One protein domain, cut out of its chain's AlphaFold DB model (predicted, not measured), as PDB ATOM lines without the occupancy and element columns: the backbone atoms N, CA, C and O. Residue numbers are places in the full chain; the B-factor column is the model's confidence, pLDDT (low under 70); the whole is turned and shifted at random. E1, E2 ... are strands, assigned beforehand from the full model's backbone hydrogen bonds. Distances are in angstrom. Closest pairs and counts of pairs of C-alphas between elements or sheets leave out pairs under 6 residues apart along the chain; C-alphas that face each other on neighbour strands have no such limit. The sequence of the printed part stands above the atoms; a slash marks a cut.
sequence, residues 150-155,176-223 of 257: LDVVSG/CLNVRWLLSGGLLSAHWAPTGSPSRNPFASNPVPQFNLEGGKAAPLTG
ATOM      1  N   LEU A 150     237.556 206.415 315.053       72.69
ATOM      2  CA  LEU A 150     236.789 206.000 316.217       72.69
ATOM      3  C   LEU A 150     235.373 205.708 315.731       72.69
ATOM      4  O   LEU A 150     234.625 206.620 315.363       72.69
ATOM      5  N   ASP A 151     235.026 204.428 315.694       64.88
ATOM      6  CA  ASP A 151     233.706 203.976 315.279       64.88
ATOM      7  C   ASP A 151     232.783 203.965 316.500       64.88
ATOM      8  O   ASP A 151     233.010 203.221 317.452       64.88
ATOM      9  N   VAL A 152     231.750 204.812 316.487       62.81
ATOM     10  CA  VAL A 152     230.721 204.844 317.530       62.81
ATOM     11  C   VAL A 152     229.425 204.358 316.902       62.81
ATOM     12  O   VAL A 152     228.689 205.106 316.258       62.81
ATOM     13  N   VAL A 153     229.151 203.067 317.067       53.22
ATOM     14  CA  VAL A 153     227.876 202.492 316.646       53.22
ATOM     15  C   VAL A 153     226.851 202.821 317.724       53.22
ATOM     16  O   VAL A 153     226.893 202.267 318.820       53.22
ATOM     17  N   SER A 154     225.930 203.740 317.429       54.94
ATOM     18  CA  SER A 154     224.759 203.963 318.277       54.94
ATOM     19  C   SER A 154     223.808 202.790 318.045       54.94
ATOM     20  O   SER A 154     222.944 202.845 317.171       54.94
ATOM     21  N   GLY A 155     224.007 201.699 318.784       42.25
ATOM     22  CA  GLY A 155     223.031 200.621 318.850       42.25
ATOM     23  C   GLY A 155     221.733 201.187 319.412       42.25
ATOM     24  O   GLY A 155     221.726 201.725 320.518       42.25
ATOM     25  N   CYS A 176     218.506 204.476 312.021       67.31
ATOM     26  CA  CYS A 176     219.785 204.445 312.717       67.31
ATOM     27  C   CYS A 176     220.785 205.352 311.975       67.31
ATOM     28  O   CYS A 176     220.864 205.333 310.745       67.31
ATOM     29  N   LEU A 177     221.561 206.141 312.718       78.50
ATOM     30  CA  LEU A 177     222.682 206.925 312.196       78.50
ATOM     31  C   LEU A 177     223.986 206.280 312.663       78.50
ATOM     32  O   LEU A 177     224.201 206.109 313.863       78.50
ATOM     33  N   ASN A 178     224.871 205.960 311.723       78.25
ATOM     34  CA  ASN A 178     226.242 205.581 312.039       78.25
ATOM     35  C   ASN A 178     227.098 206.838 312.084       78.25
ATOM     36  O   ASN A 178     227.217 207.522 311.068       78.25
ATOM     37  N   VAL A 179     227.703 207.125 313.239       84.19
ATOM     38  CA  VAL A 179     228.610 208.264 313.427       84.19
ATOM     39  C   VAL A 179     230.032 207.741 313.614       84.19
ATOM     40  O   VAL A 179     230.306 206.905 314.472       84.19
ATOM     41  N   ARG A 180     230.957 208.239 312.802       86.31
ATOM     42  CA  ARG A 180     232.387 207.945 312.865       86.31
ATOM     43  C   ARG A 180     233.139 209.226 313.152       86.31
ATOM     44  O   ARG A 180     232.900 210.244 312.511       86.31
ATOM     45  N   TRP A 181     234.077 209.162 314.078       88.19
ATOM     46  CA  TRP A 181     234.935 210.291 314.402       88.19
ATOM     47  C   TRP A 181     236.328 210.044 313.836       88.19
ATOM     48  O   TRP A 181     236.899 208.970 314.018       88.19
ATOM     49  N   LEU A 182     236.880 211.035 313.143       88.62
ATOM     50  CA  LEU A 182     238.255 211.021 312.663       88.62
ATOM     51  C   LEU A 182     239.065 212.037 313.460       88.62
ATOM     52  O   LEU A 182     238.771 213.230 313.424       88.62
ATOM     53  N   LEU A 183     240.100 211.562 314.151       86.75
ATOM     54  CA  LEU A 183     241.084 212.428 314.790       86.75
ATOM     55  C   LEU A 183     242.334 212.496 313.908       86.75
ATOM     56  O   LEU A 183     243.038 211.496 313.749       86.75
ATOM     57  N   SER A 184     242.615 213.671 313.343       87.75
ATOM     58  CA  SER A 184     243.781 213.915 312.489       87.75
ATOM     59  C   SER A 184     244.436 215.243 312.849       87.75
ATOM     60  O   SER A 184     243.794 216.282 312.788       87.75
ATOM     61  N   GLY A 185     245.711 215.228 313.247       90.00
ATOM     62  CA  GLY A 185     246.492 216.459 313.431       90.00
ATOM     63  C   GLY A 185     245.937 217.462 314.453       90.00
ATOM     64  O   GLY A 185     246.130 218.654 314.268       90.00
ATOM     65  N   GLY A 186     245.246 217.006 315.505       86.19
ATOM     66  CA  GLY A 186     244.589 217.899 316.476       86.19
ATOM     67  C   GLY A 186     243.190 218.356 316.056       86.19
ATOM     68  O   GLY A 186     242.565 219.134 316.765       86.19
ATOM     69  N   LEU A 187     242.674 217.841 314.942       84.06
ATOM     70  CA  LEU A 187     241.356 218.152 314.416       84.06
ATOM     71  C   LEU A 187     240.441 216.932 314.560       84.06
ATOM     72  O   LEU A 187     240.784 215.829 314.124       84.06
ATOM     73  N   LEU A 188     239.289 217.126 315.201       86.75
ATOM     74  CA  LEU A 188     238.251 216.112 315.369       86.75
ATOM     75  C   LEU A 188     237.144 216.361 314.345       86.75
ATOM     76  O   LEU A 188     236.504 217.405 314.361       86.75
ATOM     77  N   SER A 189     236.935 215.404 313.450       86.00
ATOM     78  CA  SER A 189     235.939 215.452 312.378       86.00
ATOM     79  C   SER A 189     234.834 214.434 312.641       86.00
ATOM     80  O   SER A 189     235.140 213.259 312.850       86.00
ATOM     81  N   ALA A 190     233.566 214.852 312.626       87.62
ATOM     82  CA  ALA A 190     232.431 213.933 312.738       87.62
ATOM     83  C   ALA A 190     231.878 213.593 311.351       87.62
ATOM     84  O   ALA A 190     231.467 214.472 310.604       87.62
ATOM     85  N   HIS A 191     231.817 212.313 311.021       86.88
ATOM     86  CA  HIS A 191     231.206 211.816 309.800       86.88
ATOM     87  C   HIS A 191     229.972 211.007 310.178       86.88
ATOM     88  O   HIS A 191     230.065 210.113 311.013       86.88
ATOM     89  N   TRP A 192     228.823 211.264 309.565       86.38
ATOM     90  CA  TRP A 192     227.639 210.425 309.762       86.38
ATOM     91  C   TRP A 192     227.069 209.931 308.445       86.38
ATOM     92  O   TRP A 192     227.212 210.575 307.405       86.38
ATOM     93  N   ALA A 193     226.407 208.781 308.509       82.88
ATOM     94  CA  ALA A 193     225.654 208.219 307.407       82.88
ATOM     95  C   ALA A 193     224.381 207.524 307.908       82.88
ATOM     96  O   ALA A 193     224.423 206.875 308.961       82.88
ATOM     97  N   PRO A 194     223.269 207.589 307.154       76.25
ATOM     98  CA  PRO A 194     222.102 206.761 307.427       76.25
ATOM     99  C   PRO A 194     222.469 205.279 307.318       76.25
ATOM    100  O   PRO A 194     223.075 204.843 306.330       76.25
ATOM    101  N   THR A 195     222.086 204.495 308.319       69.50
ATOM    102  CA  THR A 195     222.240 203.041 308.304       69.50
ATOM    103  C   THR A 195     221.430 202.457 307.147       69.50
ATOM    104  O   THR A 195     220.245 202.741 307.005       69.50
ATOM    105  N   GLY A 196     222.083 201.654 306.299       67.25
ATOM    106  CA  GLY A 196     221.473 201.067 305.100       67.25
ATOM    107  C   GLY A 196     221.720 201.836 303.798       67.25
ATOM    108  O   GLY A 196     221.215 201.430 302.756       67.25
ATOM    109  N   SER A 197     222.516 202.912 303.817       62.97
ATOM    110  CA  SER A 197     222.913 203.607 302.584       62.97
ATOM    111  C   SER A 197     223.773 202.685 301.696       62.97
ATOM    112  O   SER A 197     224.857 202.294 302.130       62.97
ATOM    113  N   PRO A 198     223.371 202.366 300.448       49.69
ATOM    114  CA  PRO A 198     224.088 201.431 299.565       49.69
ATOM    115  C   PRO A 198     225.384 202.008 298.957       49.69
ATOM    116  O   PRO A 198     225.975 201.424 298.050       49.69
ATOM    117  N   SER A 199     225.827 203.178 299.422       58.56
ATOM    118  CA  SER A 199     226.994 203.879 298.891       58.56
ATOM    119  C   SER A 199     228.298 203.161 299.253       58.56
ATOM    120  O   SER A 199     228.537 202.833 300.414       58.56
ATOM    121  N   ARG A 200     229.197 203.014 298.266       58.00
ATOM    122  CA  ARG A 200     230.586 202.545 298.453       58.00
ATOM    123  C   ARG A 200     231.395 203.408 299.432       58.00
ATOM    124  O   ARG A 200     232.411 202.941 299.937       58.00
ATOM    125  N   ASN A 201     230.969 204.644 299.693       67.25
ATOM    126  CA  ASN A 201     231.522 205.497 300.737       67.25
ATOM    127  C   ASN A 201     230.400 206.370 301.329       67.25
ATOM    128  O   ASN A 201     230.151 207.477 300.842       67.25
ATOM    129  N   PRO A 202     229.680 205.883 302.352       60.50
ATOM    130  CA  PRO A 202     228.464 206.530 302.840       60.50
ATOM    131  C   PRO A 202     228.732 207.866 303.563       60.50
ATOM    132  O   PRO A 202     227.793 208.583 303.887       60.50
ATOM    133  N   PHE A 203     230.004 208.228 303.762       66.62
ATOM    134  CA  PHE A 203     230.441 209.457 304.429       66.62
ATOM    135  C   PHE A 203     230.962 210.539 303.469       66.62
ATOM    136  O   PHE A 203     231.367 211.603 303.927       66.62
ATOM    137  N   ALA A 204     230.991 210.283 302.155       58.94
ATOM    138  CA  ALA A 204     231.633 211.170 301.180       58.94
ATOM    139  C   ALA A 204     230.871 212.479 300.896       58.94
ATOM    140  O   ALA A 204     231.456 213.398 300.331       58.94
ATOM    141  N   SER A 205     229.585 212.567 301.246       55.66
ATOM    142  CA  SER A 205     228.703 213.661 300.812       55.66
ATOM    143  C   SER A 205     228.176 214.555 301.933       55.66
ATOM    144  O   SER A 205     227.507 215.539 301.633       55.66
ATOM    145  N   ASN A 206     228.428 214.227 303.202       64.75
ATOM    146  CA  ASN A 206     227.858 214.982 304.316       64.75
ATOM    147  C   ASN A 206     228.858 216.019 304.834       64.75
ATOM    148  O   ASN A 206     230.033 215.681 304.998       64.75
ATOM    149  N   PRO A 207     228.417 217.262 305.103       61.34
ATOM    150  CA  PRO A 207     229.271 218.263 305.722       61.34
ATOM    151  C   PRO A 207     229.768 217.733 307.066       61.34
ATOM    152  O   PRO A 207     228.993 217.301 307.916       61.34
ATOM    153  N   VAL A 208     231.087 217.732 307.224       80.00
ATOM    154  CA  VAL A 208     231.788 217.178 308.380       80.00
ATOM    155  C   VAL A 208     232.072 218.337 309.328       80.00
ATOM    156  O   VAL A 208     232.919 219.166 308.995       80.00
ATOM    157  N   PRO A 209     231.408 218.453 310.490       81.06
ATOM    158  CA  PRO A 209     231.808 219.423 311.488       81.06
ATOM    159  C   PRO A 209     233.210 219.061 311.959       81.06
ATOM    160  O   PRO A 209     233.501 217.919 312.331       81.06
ATOM    161  N   GLN A 210     234.076 220.063 311.902       82.38
ATOM    162  CA  GLN A 210     235.463 219.969 312.308       82.38
ATOM    163  C   GLN A 210     235.674 220.803 313.563       82.38
ATOM    164  O   GLN A 210     235.258 221.960 313.631       82.38
ATOM    165  N   PHE A 211     236.350 220.225 314.547       84.06
ATOM    166  CA  PHE A 211     236.717 220.892 315.786       84.06
ATOM    167  C   PHE A 211     238.235 220.943 315.884       84.06
ATOM    168  O   PHE A 211     238.888 219.900 315.819       84.06
ATOM    169  N   ASN A 212     238.795 222.138 316.063       83.19
ATOM    170  CA  ASN A 212     240.197 222.267 316.445       83.19
ATOM    171  C   ASN A 212     240.318 221.965 317.939       83.19
ATOM    172  O   ASN A 212     239.583 222.549 318.731       83.19
ATOM    173  N   LEU A 213     241.212 221.051 318.316       82.12
ATOM    174  CA  LEU A 213     241.510 220.695 319.703       82.12
ATOM    175  C   LEU A 213     242.809 221.340 320.215       82.12
ATOM    176  O   LEU A 213     243.220 221.076 321.350       82.12
ATOM    177  N   GLU A 214     243.476 222.173 319.412       79.81
ATOM    178  CA  GLU A 214     244.659 222.911 319.845       79.81
ATOM    179  C   GLU A 214     244.334 223.831 321.033       79.81
ATOM    180  O   GLU A 214     243.333 224.546 321.062       79.81
ATOM    181  N   GLY A 215     245.179 223.784 322.066       77.88
ATOM    182  CA  GLY A 215     245.002 224.596 323.274       77.88
ATOM    183  C   GLY A 215     243.932 224.093 324.251       77.88
ATOM    184  O   GLY A 215     243.561 224.825 325.167       77.88
ATOM    185  N   GLY A 216     243.434 222.860 324.092       75.50
ATOM    186  CA  GLY A 216     242.483 222.264 325.037       75.50
ATOM    187  C   GLY A 216     241.097 222.911 325.003       75.50
ATOM    188  O   GLY A 216     240.351 222.817 325.971       75.50
ATOM    189  N   LYS A 217     240.729 223.585 323.913       70.50
ATOM    190  CA  LYS A 217     239.372 224.088 323.671       70.50
ATOM    191  C   LYS A 217     238.912 223.581 322.316       70.50
ATOM    192  O   LYS A 217     239.612 223.789 321.338       70.50
ATOM    193  N   ALA A 218     237.750 222.935 322.266       63.56
ATOM    194  CA  ALA A 218     237.125 222.584 320.999       63.56
ATOM    195  C   ALA A 218     236.490 223.848 320.416       63.56
ATOM    196  O   ALA A 218     235.468 224.311 320.919       63.56
ATOM    197  N   ALA A 219     237.108 224.414 319.383       71.50
ATOM    198  CA  ALA A 219     236.515 225.495 318.603       71.50
ATOM    199  C   ALA A 219     235.993 224.922 317.273       71.50
ATOM    200  O   ALA A 219     236.749 224.213 316.597       71.50
ATOM    201  N   PRO A 220     234.728 225.178 316.890       66.38
ATOM    202  CA  PRO A 220     234.229 224.782 315.580       66.38
ATOM    203  C   PRO A 220     235.011 225.531 314.495       66.38
ATOM    204  O   PRO A 220     235.178 226.747 314.566       66.38
ATOM    205  N   LEU A 221     235.517 224.798 313.506       62.59
ATOM    206  CA  LEU A 221     236.303 225.353 312.401       62.59
ATOM    207  C   LEU A 221     235.441 225.791 311.216       62.59
ATOM    208  O   LEU A 221     235.861 226.629 310.424       62.59
ATOM    209  N   THR A 222     234.242 225.237 311.094       59.28
ATOM    210  CA  THR A 222     233.295 225.559 310.025       59.28
ATOM    211  C   THR A 222     232.093 226.290 310.611       59.28
ATOM    212  O   THR A 222     231.439 225.771 311.519       59.28
ATOM    213  N   GLY A 223     231.823 227.493 310.092       44.28
ATOM    214  CA  GLY A 223     230.584 228.235 310.330       44.28
ATOM    215  C   GLY A 223     229.366 227.464 309.817       44.28
ATOM    216  O   GLY A 223     229.520 226.586 308.973       44.28
TER     217      GLY A 223
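Overview. This is residues 150 to 155 and 176 to 223 of the 257 residues of an uncharacterized protein of Camelus dromedarius (UniProt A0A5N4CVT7). A long hairpin, E2 and E3, makes the middle of one small twisted sheet, with the short strands E1 and E4 at its edges. The printed part has 54 residues, under half of them in four named strands, E1 to E4 in order along the chain and across the antiparallel sheet: all strand. It is only just loose, close to compact, with a radius of gyration of the C-alphas of 12.4 A and spans of 39 by 22 by 17 A.

Along the chain. Find C-alpha 150 at (236.789, 206.000, 316.217), where E1, residues 150 to 153, begins. E2, residues 177 to 184, runs 22.2 A; E3, residues 187 to 194, 23.4 A. E4, residues 210 to 212, ends at (240.197, 222.267, 316.445).

Arrangement. Look at N 150 and O 181, 2.8 A, between E1 and E2. E2, E3 and E4 form a meander, each the antiparallel neighbour of the one before: see N 180 and O 191, 2.7 A, then N 211 and O 188, 2.8 A.

Size, cuts and confidence. Residues 156 to 175 are cut out, a 7.9 A gap between C-alphas 155 and 176. The link E3 to E4 is long; pLDDT is under 70 at residues 195 to 207, for instance.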